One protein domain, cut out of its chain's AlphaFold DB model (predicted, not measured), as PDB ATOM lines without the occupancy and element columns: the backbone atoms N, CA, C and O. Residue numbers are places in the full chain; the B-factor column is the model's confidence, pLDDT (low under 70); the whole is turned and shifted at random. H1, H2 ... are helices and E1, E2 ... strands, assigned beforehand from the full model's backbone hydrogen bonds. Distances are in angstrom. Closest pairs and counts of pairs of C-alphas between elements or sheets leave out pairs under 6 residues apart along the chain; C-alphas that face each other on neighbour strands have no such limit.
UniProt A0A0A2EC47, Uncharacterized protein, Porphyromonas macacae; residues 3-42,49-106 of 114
ATOM      1  N   ALA A   3     -22.292  11.709 -26.270       90.19
ATOM      2  CA  ALA A   3     -23.655  11.191 -26.290       90.19
ATOM      3  C   ALA A   3     -24.453  11.776 -27.463       90.19
ATOM      4  O   ALA A   3     -24.174  12.896 -27.890       90.19
ATOM      5  N   ASN A   4     -25.411  11.017 -27.990       93.25
ATOM      6  CA  ASN A   4     -26.472  11.571 -28.836       93.25
ATOM      7  C   ASN A   4     -27.727  11.834 -27.998       93.25
ATOM      8  O   ASN A   4     -27.875  11.276 -26.904       93.25
ATOM      9  N   LEU A   5     -28.605  12.691 -28.507       95.50
ATOM     10  CA  LEU A   5     -29.812  13.124 -27.811       95.50
ATOM     11  C   LEU A   5     -31.042  12.720 -28.624       95.50
ATOM     12  O   LEU A   5     -31.068  12.935 -29.829       95.50
ATOM     13  N   ILE A   6     -32.055  12.174 -27.958       94.31
ATOM     14  CA  ILE A   6     -33.393  11.980 -28.528       94.31
ATOM     15  C   ILE A   6     -34.305  13.008 -27.872       94.31
ATOM     16  O   ILE A   6     -34.428  13.016 -26.645       94.31
ATOM     17  N   LEU A   7     -34.889  13.893 -28.682       92.06
ATOM     18  CA  LEU A   7     -35.671  15.034 -28.212       92.06
ATOM     19  C   LEU A   7     -37.169  14.788 -28.387       92.06
ATOM     20  O   LEU A   7     -37.611  14.441 -29.477       92.06
ATOM     21  N   TYR A   8     -37.939  15.052 -27.334       89.88
ATOM     22  CA  TYR A   8     -39.401  15.084 -27.366       89.88
ATOM     23  C   TYR A   8     -39.884  16.526 -27.169       89.88
ATOM     24  O   TYR A   8     -39.554  17.167 -26.163       89.88
ATOM     25  N   PHE A   9     -40.649  17.056 -28.122       87.50
ATOM     26  CA  PHE A   9     -41.116  18.442 -28.090       87.50
ATOM     27  C   PHE A   9     -42.565  18.530 -27.598       87.50
ATOM     28  O   PHE A   9     -43.411  17.743 -28.006       87.50
ATOM     29  N   ASP A  10     -42.876  19.542 -26.780       81.12
ATOM     30  CA  ASP A  10     -44.257  19.821 -26.337       81.12
ATOM     31  C   ASP A  10     -45.209  20.055 -27.520       81.12
ATOM     32  O   ASP A  10     -46.374  19.667 -27.483       81.12
ATOM     33  N   HIS A  11     -44.683  20.625 -28.610       75.81
ATOM     34  CA  HIS A  11     -45.415  20.845 -29.855       75.81
ATOM     35  C   HIS A  11     -46.043  19.564 -30.426       75.81
ATOM     36  O   HIS A  11     -47.115  19.640 -31.023       75.81
ATOM     37  N   ASP A  12     -45.405  18.407 -30.227       69.06
ATOM     38  CA  ASP A  12     -45.896  17.129 -30.748       69.06
ATOM     39  C   ASP A  12     -47.053  16.568 -29.898       69.06
ATOM     40  O   ASP A  12     -47.931  15.877 -30.416       69.06
ATOM     41  N   GLU A  13     -47.089  16.912 -28.607       68.62
ATOM     42  CA  GLU A  13     -48.035  16.387 -27.613       68.62
ATOM     43  C   GLU A  13     -49.217  17.331 -27.333       68.62
ATOM     44  O   GLU A  13     -50.194  16.937 -26.691       68.62
ATOM     45  N   ASN A  14     -49.166  18.581 -27.807       67.12
ATOM     46  CA  ASN A  14     -50.209  19.574 -27.567       67.12
ATOM     47  C   ASN A  14     -51.263  19.588 -28.700       67.12
ATOM     48  O   ASN A  14     -51.005  20.138 -29.773       67.12
ATOM     49  N   PRO A  15     -52.482  19.050 -28.483       58.66
ATOM     50  CA  PRO A  15     -53.528  19.011 -29.507       58.66
ATOM     51  C   PRO A  15     -54.091  20.394 -29.872       58.66
ATOM     52  O   PRO A  15     -54.704  20.519 -30.933       58.66
ATOM     53  N   ASP A  16     -53.876  21.408 -29.026       59.34
ATOM     54  CA  ASP A  16     -54.306  22.795 -29.243       59.34
ATOM     55  C   ASP A  16     -53.228  23.646 -29.937       59.34
ATOM     56  O   ASP A  16     -53.485  24.797 -30.303       59.34
ATOM     57  N   ALA A  17     -52.014  23.115 -30.121       63.53
ATOM     58  CA  ALA A  17     -51.000  23.799 -30.907       63.53
ATOM     59  C   ALA A  17     -51.445  23.817 -32.374       63.53
ATOM     60  O   ALA A  17     -51.655  22.766 -32.986       63.53
ATOM     61  N   ASP A  18     -51.573  25.016 -32.952       59.69
ATOM     62  CA  ASP A  18     -51.734  25.176 -34.395       59.69
ATOM     63  C   ASP A  18     -50.654  24.334 -35.080       59.69
ATOM     64  O   ASP A  18     -49.457  24.605 -34.929       59.69
ATOM     65  N   ARG A  19     -51.076  23.289 -35.804       66.75
ATOM     66  CA  ARG A  19     -50.183  22.401 -36.554       66.75
ATOM     67  C   ARG A  19     -49.577  23.186 -37.706       66.75
ATOM     68  O   ARG A  19     -50.041  23.095 -38.839       66.75
ATOM     69  N   ASN A  20     -48.575  24.000 -37.401       81.31
ATOM     70  CA  ASN A  20     -47.781  24.728 -38.367       81.31
ATOM     71  C   ASN A  20     -46.812  23.726 -39.014       81.31
ATOM     72  O   ASN A  20     -45.835  23.339 -38.368       81.31
ATOM     73  N   PRO A  21     -47.042  23.304 -40.272       82.69
ATOM     74  CA  PRO A  21     -46.244  22.250 -40.890       82.69
ATOM     75  C   PRO A  21     -44.770  22.640 -41.030       82.69
ATOM     76  O   PRO A  21     -43.899  21.786 -40.902       82.69
ATOM     77  N   GLU A  22     -44.483  23.933 -41.223       86.25
ATOM     78  CA  GLU A  22     -43.109  24.436 -41.303       86.25
ATOM     79  C   GLU A  22     -42.376  24.301 -39.966       86.25
ATOM     80  O   GLU A  22     -41.174  24.049 -39.939       86.25
ATOM     81  N   LEU A  23     -43.084  24.501 -38.848       87.94
ATOM     82  CA  LEU A  23     -42.495  24.346 -37.523       87.94
ATOM     83  C   LEU A  23     -42.260  22.868 -37.204       87.94
ATOM     84  O   LEU A  23     -41.188  22.532 -36.709       87.94
ATOM     85  N   ALA A  24     -43.213  21.996 -37.534       86.81
ATOM     86  CA  ALA A  24     -43.062  20.555 -37.352       86.81
ATOM     87  C   ALA A  24     -41.872  20.001 -38.156       86.81
ATOM     88  O   ALA A  24     -41.031  19.288 -37.612       86.81
ATOM     89  N   GLU A  25     -41.738  20.389 -39.430       90.44
ATOM     90  CA  GLU A  25     -40.586  20.010 -40.259       90.44
ATOM     91  C   GLU A  25     -39.262  20.518 -39.666       90.44
ATOM     92  O   GLU A  25     -38.259  19.800 -39.650       90.44
ATOM     93  N   LEU A  26     -39.258  21.744 -39.139       92.38
ATOM     94  CA  LEU A  26     -38.088  22.352 -38.517       92.38
ATOM     95  C   LEU A  26     -37.662  21.634 -37.227       92.38
ATOM     96  O   LEU A  26     -36.473  21.362 -37.052       92.38
ATOM     97  N   LEU A  27     -38.615  21.316 -36.348       92.06
ATOM     98  CA  LEU A  27     -38.372  20.578 -35.105       92.06
ATOM     99  C   LEU A  27     -37.896  19.153 -35.392       92.06
ATOM    100  O   LEU A  27     -36.916  18.714 -34.796       92.06
ATOM    101  N   MET A  28     -38.500  18.474 -36.372       92.25
ATOM    102  CA  MET A  28     -38.057  17.154 -36.820       92.25
ATOM    103  C   MET A  28     -36.630  17.198 -37.382       92.25
ATOM    104  O   MET A  28     -35.800  16.364 -37.028       92.25
ATOM    105  N   ASN A  29     -36.301  18.191 -38.218       95.19
ATOM    106  CA  ASN A  29     -34.949  18.346 -38.760       95.19
ATOM    107  C   ASN A  29     -33.903  18.567 -37.653       95.19
ATOM    108  O   ASN A  29     -32.802  18.018 -37.732       95.19
ATOM    109  N   PHE A  30     -34.244  19.345 -36.623       95.19
ATOM    110  CA  PHE A  30     -33.382  19.552 -35.462       95.19
ATOM    111  C   PHE A  30     -33.269  18.294 -34.581       95.19
ATOM    112  O   PHE A  30     -32.165  17.944 -34.167       95.19
ATOM    113  N   GLY A  31     -34.371  17.575 -34.350       94.38
ATOM    114  CA  GLY A  31     -34.377  16.297 -33.631       94.38
ATOM    115  C   GLY A  31     -33.460  15.262 -34.285       94.38
ATOM    116  O   GLY A  31     -32.565  14.737 -33.627       94.38
ATOM    117  N   LEU A  32     -33.580  15.077 -35.604       95.75
ATOM    118  CA  LEU A  32     -32.714  14.178 -36.379       95.75
ATOM    119  C   LEU A  32     -31.232  14.559 -36.277       95.75
ATOM    120  O   LEU A  32     -30.374  13.688 -36.134       95.75
ATOM    121  N   TYR A  33     -30.914  15.858 -36.297       96.25
ATOM    122  CA  TYR A  33     -29.541  16.310 -36.071       96.25
ATOM    123  C   TYR A  33     -29.031  15.867 -34.696       96.25
ATOM    124  O   TYR A  33     -27.918  15.358 -34.581       96.25
ATOM    125  N   CYS A  34     -29.839  16.037 -33.649       95.38
ATOM    126  CA  CYS A  34     -29.482  15.656 -32.287       95.38
ATOM    127  C   CYS A  34     -29.301  14.139 -32.100       95.38
ATOM    128  O   CYS A  34     -28.449  13.721 -31.304       95.38
ATOM    129  N   GLU A  35     -30.046  13.331 -32.852       94.44
ATOM    130  CA  GLU A  35     -29.936  11.870 -32.847       94.44
ATOM    131  C   GLU A  35     -28.631  11.374 -33.485       94.44
ATOM    132  O   GLU A  35     -28.027  10.414 -32.992       94.44
ATOM    133  N   GLU A  36     -28.179  12.031 -34.558       92.88
ATOM    134  CA  GLU A  36     -26.955  11.670 -35.282       92.88
ATOM    135  C   GLU A  36     -25.691  12.298 -34.675       92.88
ATOM    136  O   GLU A  36     -24.608  11.691 -34.679       92.88
ATOM    137  N   ALA A  37     -25.813  13.510 -34.134       91.62
ATOM    138  CA  ALA A  37     -24.702  14.248 -33.560       91.62
ATOM    139  C   ALA A  37     -24.174  13.590 -32.276       91.62
ATOM    140  O   ALA A  37     -24.874  12.934 -31.503       91.62
ATOM    141  N   ARG A  38     -22.874  13.776 -32.033       90.12
ATOM    142  CA  ARG A  38     -22.181  13.254 -30.848       90.12
ATOM    143  C   ARG A  38     -21.680  14.409 -29.997       90.12
ATOM    144  O   ARG A  38     -20.527  14.829 -30.121       90.12
ATOM    145  N   PHE A  39     -22.539  14.875 -29.103       90.81
ATOM    146  CA  PHE A  39     -22.261  15.978 -28.196       90.81
ATOM    147  C   PHE A  39     -21.294  15.551 -27.101       90.81
ATOM    148  O   PHE A  39     -21.399  14.463 -26.530       90.81
ATOM    149  N   THR A  40     -20.324  16.414 -26.808       89.50
ATOM    150  CA  THR A  40     -19.354  16.167 -25.740       89.50
ATOM    151  C   THR A  40     -19.816  16.846 -24.464       89.50
ATOM    152  O   THR A  40     -19.910  18.067 -24.407       89.50
ATOM    153  N   PHE A  41     -20.021  16.050 -23.421       84.56
ATOM    154  CA  PHE A  41     -20.325  16.546 -22.086       84.56
ATOM    155  C   PHE A  41     -19.099  16.407 -21.179       84.56
ATOM    156  O   PHE A  41     -18.409  15.375 -21.214       84.56
ATOM    157  N   GLN A  42     -18.837  17.435 -20.363       85.94
ATOM    158  CA  GLN A  42     -17.817  17.383 -19.307       85.94
ATOM    159  C   GLN A  42     -18.163  16.282 -18.297       85.94
ATOM    160  O   GLN A  42     -17.329  15.431 -17.996       85.94
ATOM    161  N   GLU A  49     -32.071  16.474 -14.596       93.94
ATOM    162  CA  GLU A  49     -31.297  17.667 -14.967       93.94
ATOM    163  C   GLU A  49     -31.759  18.231 -16.314       93.94
ATOM    164  O   GLU A  49     -32.478  17.582 -17.071       93.94
ATOM    165  N   TYR A  50     -31.333  19.457 -16.616       92.75
ATOM    166  CA  TYR A  50     -31.716  20.173 -17.827       92.75
ATOM    167  C   TYR A  50     -30.502  20.427 -18.716       92.75
ATOM    168  O   TYR A  50     -29.461  20.902 -18.254       92.75
ATOM    169  N   ILE A  51     -30.659  20.153 -20.007       93.12
ATOM    170  CA  ILE A  51     -29.706  20.507 -21.056       93.12
ATOM    171  C   ILE A  51     -30.207  21.785 -21.726       93.12
ATOM    172  O   ILE A  51     -31.305  21.812 -22.273       93.12
ATOM    173  N   VAL A  52     -29.414  22.853 -21.698       91.69
ATOM    174  CA  VAL A  52     -29.778  24.118 -22.355       91.69
ATOM    175  C   VAL A  52     -29.822  23.914 -23.874       91.69
ATOM    176  O   VAL A  52     -28.874  23.372 -24.443       91.69
ATOM    177  N   ALA A  53     -30.888  24.370 -24.537       92.06
ATOM    178  CA  ALA A  53     -31.074  24.152 -25.975       92.06
ATOM    179  C   ALA A  53     -30.132  25.004 -26.849       92.06
ATOM    180  O   ALA A  53     -29.683  24.562 -27.903       92.06
ATOM    181  N   GLU A  54     -29.801  26.217 -26.400       91.81
ATOM    182  CA  GLU A  54     -29.074  27.224 -27.187       91.81
ATOM    183  C   GLU A  54     -27.734  26.737 -27.780       91.81
ATOM    184  O   GLU A  54     -27.506  26.937 -28.977       91.81
ATOM    185  N   PRO A  55     -26.835  26.071 -27.028       92.19
ATOM    186  CA  PRO A  55     -25.598  25.544 -27.604       92.19
ATOM    187  C   PRO A  55     -25.846  24.502 -28.701       92.19
ATOM    188  O   PRO A  55     -25.167  24.531 -29.725       92.19
ATOM    189  N   LEU A  56     -26.840  23.627 -28.511       93.56
ATOM    190  CA  LEU A  56     -27.199  22.581 -29.472       93.56
ATOM    191  C   LEU A  56     -27.731  23.201 -30.768       93.56
ATOM    192  O   LEU A  56     -27.319  22.819 -31.862       93.56
ATOM    193  N   LEU A  57     -28.594  24.213 -30.637       93.62
ATOM    194  CA  LEU A  57     -29.139  24.961 -31.764       93.62
ATOM    195  C   LEU A  57     -28.038  25.684 -32.541       93.62
ATOM    196  O   LEU A  57     -28.003  25.611 -33.765       93.62
ATOM    197  N   ARG A  58     -27.097  26.344 -31.858       92.75
ATOM    198  CA  ARG A  58     -25.965  27.006 -32.527       92.75
ATOM    199  C   ARG A  58     -25.060  26.024 -33.263       92.75
ATOM    200  O   ARG A  58     -24.595  26.355 -34.352       92.75
ATOM    201  N   GLU A  59     -24.819  24.848 -32.690       94.31
ATOM    202  CA  GLU A  59     -24.036  23.795 -33.340       94.31
ATOM    203  C   GLU A  59     -24.733  23.308 -34.615       94.31
ATOM    204  O   GLU A  59     -24.138  23.342 -35.693       94.31
ATOM    205  N   TRP A  60     -26.029  22.992 -34.521       94.88
ATOM    206  CA  TRP A  60     -26.859  22.612 -35.663       94.88
ATOM    207  C   TRP A  60     -26.870  23.683 -36.757       94.88
ATOM    208  O   TRP A  60     -26.643  23.373 -37.929       94.88
ATOM    209  N   ILE A  61     -27.074  24.955 -36.394       93.81
ATOM    210  CA  ILE A  61     -27.062  26.082 -37.337       93.81
ATOM    211  C   ILE A  61     -25.702  26.251 -38.016       93.81
ATOM    212  O   ILE A  61     -25.643  26.515 -39.220       93.81
ATOM    213  N   GLY A  62     -24.620  26.084 -37.258       93.50
ATOM    214  CA  GLY A  62     -23.250  26.200 -37.747       93.50
ATOM    215  C   GLY A  62     -22.802  25.046 -38.646       93.50
ATOM    216  O   GLY A  62     -21.848  25.220 -39.412       93.50
ATOM    217  N   ASP A  63     -23.471  23.890 -38.593       94.25
ATOM    218  CA  ASP A  63     -23.115  22.745 -39.425       94.25
ATOM    219  C   ASP A  63     -23.485  22.988 -40.899       94.25
ATOM    220  O   ASP A  63     -24.653  23.037 -41.292       94.25
ATOM    221  N   LYS A  64     -22.453  23.123 -41.741       91.69
ATOM    222  CA  LYS A  64     -22.579  23.343 -43.190       91.69
ATOM    223  C   LYS A  64     -22.940  22.080 -43.972       91.69
ATOM    224  O   LYS A  64     -23.312  22.193 -45.138       91.69
ATOM    225  N   LYS A  65     -22.765  20.896 -43.383       92.88
ATOM    226  CA  LYS A  65     -23.110  19.610 -44.006       92.88
ATOM    227  C   LYS A  65     -24.579  19.257 -43.788       92.88
ATOM    228  O   LYS A  65     -25.136  18.516 -44.589       92.88
ATOM    229  N   TRP A  66     -25.196  19.805 -42.742       93.62
ATOM    230  CA  TRP A  66     -26.601  19.579 -42.431       93.62
ATOM    231  C   TRP A  66     -27.520  20.552 -43.179       93.62
ATOM    232  O   TRP A  66     -27.476  21.767 -42.949       93.62
ATOM    233  N   VAL A  67     -28.381  20.020 -44.048       92.62
ATOM    234  CA  VAL A  67     -29.355  20.814 -44.809       92.62
ATOM    235  C   VAL A  67     -30.548  21.159 -43.917       92.62
ATOM    236  O   VAL A  67     -31.197  20.279 -43.354       92.62
ATOM    237  N   LYS A  68     -30.831  22.458 -43.800       92.12
ATOM    238  CA  LYS A  68     -31.919  23.007 -42.982       92.12
ATOM    239  C   LYS A  68     -33.096  23.400 -43.877       92.12
ATOM    240  O   LYS A  68     -32.853  23.859 -44.995       92.12
ATOM    241  N   PRO A  69     -34.342  23.294 -43.391       90.06
ATOM    242  CA  PRO A  69     -35.525  23.634 -44.181       90.06
ATOM    243  C   PRO A  69     -35.698  25.151 -44.388       90.06
ATOM    244  O   PRO A  69     -36.425  25.570 -45.282       90.06
ATOM    245  N   CYS A  70     -35.012  25.997 -43.608       90.31
ATOM    246  CA  CYS A  70     -35.034  27.455 -43.763       90.31
ATOM    247  C   CYS A  70     -33.696  28.113 -43.344       90.31
ATOM    248  O   CYS A  70     -32.817  27.433 -42.797       90.31
ATOM    249  N   PRO A  71     -33.494  29.424 -43.614       89.94
ATOM    250  CA  PRO A  71     -32.290  30.151 -43.206       89.94
ATOM    251  C   PRO A  71     -32.045  30.106 -41.692       89.94
ATOM    252  O   PRO A  71     -32.983  30.135 -40.901       89.94
ATOM    253  N   GLY A  72     -30.775  30.103 -41.273       85.44
ATOM    254  CA  GLY A  72     -30.409  29.830 -39.879       85.44
ATOM    255  C   GLY A  72     -30.997  30.794 -38.841       85.44
ATOM    256  O   GLY A  72     -31.510  30.347 -37.820       85.44
ATOM    257  N   ASP A  73     -31.007  32.099 -39.119       86.81
ATOM    258  CA  ASP A  73     -31.596  33.093 -38.205       86.81
ATOM    259  C   ASP A  73     -33.118  32.924 -38.071       86.81
ATOM    260  O   ASP A  73     -33.701  33.149 -37.007       86.81
ATOM    261  N   GLU A  74     -33.776  32.506 -39.155       89.38
ATOM    262  CA  GLU A  74     -35.202  32.203 -39.146       89.38
ATOM    263  C   GLU A  74     -35.488  30.918 -38.364       89.38
ATOM    264  O   GLU A  74     -36.408  30.907 -37.542       89.38
ATOM    265  N   ALA A  75     -34.676  29.879 -38.576       88.50
ATOM    266  CA  ALA A  75     -34.752  28.607 -37.870       88.50
ATOM    267  C   ALA A  75     -34.621  28.796 -36.353       88.50
ATOM    268  O   ALA A  75     -35.500  28.363 -35.607       88.50
ATOM    269  N   LEU A  76     -33.590  29.522 -35.899       88.94
ATOM    270  CA  LEU A  76     -33.397  29.838 -34.479       88.94
ATOM    271  C   LEU A  76     -34.622  30.534 -33.902       88.94
ATOM    272  O   LEU A  76     -35.176  30.094 -32.899       88.94
ATOM    273  N   ARG A  77     -35.091  31.601 -34.555       87.31
ATOM    274  CA  ARG A  77     -36.242  32.368 -34.071       87.31
ATOM    275  C   ARG A  77     -37.513  31.519 -33.985       87.31
ATOM    276  O   ARG A  77     -38.296  31.721 -33.058       87.31
ATOM    277  N   LYS A  78     -37.750  30.626 -34.953       89.00
ATOM    278  CA  LYS A  78     -38.918  29.729 -34.970       89.00
ATOM    279  C   LYS A  78     -38.822  28.689 -33.848       89.00
ATOM    280  O   LYS A  78     -39.762  28.596 -33.065       89.00
ATOM    281  N   ILE A  79     -37.685  27.999 -33.706       87.94
ATOM    282  CA  ILE A  79     -37.499  26.997 -32.644       87.94
ATOM    283  C   ILE A  79     -37.536  27.645 -31.259       87.94
ATOM    284  O   ILE A  79     -38.253  27.162 -30.397       87.94
ATOM    285  N   HIS A  80     -36.862  28.775 -31.032       84.31
ATOM    286  CA  HIS A  80     -36.892  29.445 -29.723       84.31
ATOM    287  C   HIS A  80     -38.290  29.823 -29.252       84.31
ATOM    288  O   HIS A  80     -38.548  29.813 -28.056       84.31
ATOM    289  N   LYS A  81     -39.176  30.198 -30.177       83.56
ATOM    290  CA  LYS A  81     -40.573  30.493 -29.845       83.56
ATOM    291  C   LYS A  81     -41.385  29.236 -29.558       83.56
ATOM    292  O   LYS A  81     -42.390  29.334 -28.867       83.56
ATOM    293  N   ALA A  82     -40.991  28.112 -30.145       83.56
ATOM    294  CA  ALA A  82     -41.651  26.831 -29.962       83.56
ATOM    295  C   ALA A  82     -41.190  26.122 -28.687       83.56
ATOM    296  O   ALA A  82     -41.990  25.420 -28.079       83.56
ATOM    297  N   LEU A  83     -39.932  26.323 -28.279       84.50
ATOM    298  CA  LEU A  83     -39.407  25.743 -27.054       84.50
ATOM    299  C   LEU A  83     -40.026  26.425 -25.836       84.50
ATOM    300  O   LEU A  83     -39.777  27.605 -25.583       84.50
ATOM    301  N   TYR A  84     -40.802  25.672 -25.068       73.75
ATOM    302  CA  TYR A  84     -41.549  26.186 -23.930       73.75
ATOM    303  C   TYR A  84     -40.625  26.556 -22.763       73.75
ATOM    304  O   TYR A  84     -40.793  27.603 -22.134       73.75
ATOM    305  N   THR A  85     -39.619  25.724 -22.480       75.50
ATOM    306  CA  THR A  85     -38.697  25.918 -21.347       75.50
ATOM    307  C   THR A  85     -37.335  26.475 -21.765       75.50
ATOM    308  O   THR A  85     -36.552  26.922 -20.922       75.50
ATOM    309  N   GLY A  86     -37.019  26.434 -23.064       85.50
ATOM    310  CA  GLY A  86     -35.690  26.765 -23.594       85.50
ATOM    311  C   GLY A  86     -34.592  25.769 -23.188       85.50
ATOM    312  O   GLY A  86     -33.403  26.038 -23.389       85.50
ATOM    313  N   SER A  87     -34.972  24.634 -22.598       91.44
ATOM    314  CA  SER A  87     -34.090  23.553 -22.158       91.44
ATOM    315  C   SER A  87     -34.756  22.193 -22.400       91.44
ATOM    316  O   SER A  87     -35.943  22.109 -22.675       91.44
ATOM    317  N   PHE A  88     -33.994  21.113 -22.281       93.19
ATOM    318  CA  PHE A  88     -34.507  19.751 -22.373       93.19
ATOM    319  C   PHE A  88     -34.244  19.033 -21.058       93.19
ATOM    320  O   PHE A  88     -33.085  18.866 -20.664       93.19
ATOM    321  N   ARG A  89     -35.303  18.623 -20.364       94.50
ATOM    322  CA  ARG A  89     -35.189  17.806 -19.155       94.50
ATOM    323  C   ARG A  89     -34.758  16.400 -19.538       94.50
ATOM    324  O   ARG A  89     -35.317  15.826 -20.460       94.50
ATOM    325  N   VAL A  90     -33.766  15.851 -18.851       95.06
ATOM    326  CA  VAL A  90     -33.311  14.476 -19.060       95.06
ATOM    327  C   VAL A  90     -34.290  13.515 -18.406       95.06
ATOM    328  O   VAL A  90     -34.438  13.516 -17.184       95.06
ATOM    329  N   GLU A  91     -34.913  12.672 -19.218       94.81
ATOM    330  CA  GLU A  91     -35.904  11.697 -18.768       94.81
ATOM    331  C   GLU A  91     -35.266  10.310 -18.620       94.81
ATOM    332  O   GLU A  91     -35.441   9.650 -17.597       94.81
ATOM    333  N   GLU A  92     -34.437   9.892 -19.584       95.31
ATOM    334  CA  GLU A  92     -33.795   8.572 -19.567       95.31
ATOM    335  C   GLU A  92     -32.370   8.622 -20.125       95.31
ATOM    336  O   GLU A  92     -32.023   9.474 -20.946       95.31
ATOM    337  N   ILE A  93     -31.525   7.687 -19.683       94.25
ATOM    338  CA  ILE A  93     -30.143   7.562 -20.154       94.25
ATOM    339  C   ILE A  93     -29.838   6.095 -20.426       94.25
ATOM    340  O   ILE A  93     -29.819   5.267 -19.512       94.25
ATOM    341  N   TYR A  94     -29.511   5.797 -21.677       92.94
ATOM    342  CA  TYR A  94     -29.125   4.471 -22.135       92.94
ATOM    343  C   TYR A  94     -27.627   4.429 -22.418       92.94
ATOM    344  O   TYR A  94     -27.063   5.314 -23.063       92.94
ATOM    345  N   HIS A  95     -26.979   3.368 -21.941       89.19
ATOM    346  CA  HIS A  95     -25.575   3.094 -22.217       89.19
ATOM    347  C   HIS A  95     -25.483   1.824 -23.054       89.19
ATOM    348  O   HIS A  95     -25.949   0.764 -22.632       89.19
ATOM    349  N   HIS A  96     -24.876   1.925 -24.233       81.56
ATOM    350  CA  HIS A  96     -24.636   0.780 -25.098       81.56
ATOM    351  C   HIS A  96     -23.229   0.843 -25.687       81.56
ATOM    352  O   HIS A  96     -22.929   1.698 -26.524       81.56
ATOM    353  N   PHE A  97     -22.362  -0.073 -25.244       81.75
ATOM    354  CA  PHE A  97     -20.934  -0.090 -25.578       81.75
ATOM    355  C   PHE A  97     -20.286   1.298 -25.400       81.75
ATOM    356  O   PHE A  97     -20.321   1.855 -24.306       81.75
ATOM    357  N   ASP A  98     -19.742   1.865 -26.479       78.25
ATOM    358  CA  ASP A  98     -19.053   3.159 -26.505       78.25
ATOM    359  C   ASP A  98     -20.005   4.343 -26.747       78.25
ATOM    360  O   ASP A  98     -19.567   5.480 -26.955       78.25
ATOM    361  N   THR A  99     -21.316   4.088 -26.760       81.06
ATOM    362  CA  THR A  99     -22.345   5.090 -27.034       81.06
ATOM    363  C   THR A  99     -23.236   5.317 -25.820       81.06
ATOM    364  O   THR A  99     -23.631   4.390 -25.112       81.06
ATOM    365  N   CYS A 100     -23.544   6.587 -25.579       91.62
ATOM    366  CA  CYS A 100     -24.533   7.025 -24.609       91.62
ATOM    367  C   CYS A 100     -25.643   7.746 -25.377       91.62
ATOM    368  O   CYS A 100     -25.349   8.601 -26.216       91.62
ATOM    369  N   THR A 101     -26.893   7.383 -25.110       94.44
ATOM    370  CA  THR A 101     -28.077   8.018 -25.690       94.44
ATOM    371  C   THR A 101     -28.907   8.582 -24.555       94.44
ATOM    372  O   THR A 101     -29.237   7.869 -23.608       94.44
ATOM    373  N   ILE A 102     -29.209   9.873 -24.632       95.31
ATOM    374  CA  ILE A 102     -29.964  10.584 -23.605       95.31
ATOM    375  C   ILE A 102     -31.310  10.963 -24.204       95.31
ATOM    376  O   ILE A 102     -31.361  11.643 -25.227       95.31
ATOM    377  N   HIS A 103     -32.390  10.516 -23.578       95.50
ATOM    378  CA  HIS A 103     -33.737  10.948 -23.918       95.50
ATOM    379  C   HIS A 103     -34.049  12.195 -23.103       95.50
ATOM    380  O   HIS A 103     -33.898  12.192 -21.875       95.50
ATOM    381  N   CYS A 104     -34.473  13.257 -23.770       93.44
ATOM    382  CA  CYS A 104     -34.822  14.494 -23.100       93.44
ATOM    383  C   CYS A 104     -36.008  15.204 -23.753       93.44
ATOM    384  O   CYS A 104     -36.296  15.018 -24.931       93.44
ATOM    385  N   SER A 105     -36.729  15.994 -22.962       90.62
ATOM    386  CA  SER A 105     -37.991  16.603 -23.383       90.62
ATOM    387  C   SER A 105     -38.087  18.077 -23.014       90.62
ATOM    388  O   SER A 105     -37.645  18.481 -21.939       90.62
ATOM    389  N   ASP A 106     -38.731  18.862 -23.873       87.44
ATOM    390  CA  ASP A 106     -39.173  20.237 -23.577       87.44
ATOM    391  C   ASP A 106     -40.648  20.287 -23.111       87.44
ATOM    392  O   ASP A 106     -41.246  21.348 -22.966       87.44
TER     393      ASP A 106
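Overview. This is residues 3 to 42 and 49 to 106 of the 114 residues of an uncharacterized protein of Porphyromonas macacae (UniProt A0A0A2EC47). A strongly twisted, curled sheet of four strands has the longest helix, H2, beside its edge strand E1, and two more helices, H3 and H4, cross H2 side by side, H4 at residues 23 to 27 of H2 and H3 at residues 30 to 34, running opposite ways to each other. The turn between E3 and E4 lies toward one end of the longest axis, and short H1 with the loop after it lies toward the other. Along the 98 printed residues you meet E1 H1 H2 E2 H3 H4 E3 E4, and the sheet's order is E1 E4 E3 E2, mixed. The class is mixed, helices and strands; the whole is compact, with a radius of gyration of the C-alphas of 13.3 A and spans of 39 by 32 by 18 A.

Along the chain. Find C-alpha 3 at (-23.655, 11.191, -26.290); from there E1 runs to residue 8, 16.3 A. H1, residues 10 to 13, spans 5.3 A. Start H2 at C-alpha 21, (-46.244, 22.250, -40.890), and go 22.7 A to residue 36. After the cut come E2, residues 50 to 52, 6.3 A, H3, residues 53 to 62, 14.3 A, and H4, residues 72 to 82, 15.3 A. E3, residues 87 to 96, is 24.8 A long and bends by 65 degrees at residue 91. E4, residues 99 to 105, covers 19.8 A and ends at C-alpha 105, (-37.991, 16.603, -23.383).

Arrangement. Begin at edge strand E1, parallel to E4, where N 6 and O 102 are 2.9 A apart. E4 and E3 form an antiparallel hairpin, with N 101 and O 94 at 2.9 A. E3 pairs with E4 over residues 89 to 96 and with E2, antiparallel, over residues 87 to 89; look at N 88 and O 51, 2.8 A. H2 is on the sheet at the sheet's level, with a height over the sheet of 2.2 A; its closest C-alphas to E1 are those of Cys 34 and Leu 5, 5.2 A. With residues 30 to 34 alone H2 touches H3, about perpendicular at 89 degrees, closest at C-alphas Tyr 33 and Trp 60, 6.9 A. With residues 23 to 27 alone it touches H4, about perpendicular at 79 degrees, closest at C-alphas Leu 27 and Ile 79, 6.9 A. H3 and H4 form a helical hairpin and only just touch, with 3 pairs of C-alphas within 8 A, the closest Ile 61 and Gly 72 at 5.6 A; they stand at a shallow tilt of 23 degrees, opposite ways. H1 and H2 are close but not clearly touching, the C-alphas of His 11 and Ala 24 being 7.9 A apart. Every O i to N i+4 pair is within hydrogen-bond range in H2, H3 and H4; H1 is too short for such a pair.

Size, cuts and confidence. The C-alphas farthest apart are those of Asp 18 and Phe 97, 40.8 A. Residues 43 to 48 are not printed; C-alphas 42 and 49 are 14.2 A apart across this cut. Of the links printed whole, none is long. Look for low confidence at residues 12 to 19, under 70, where the mean pLDDT of the printed part is 87.9.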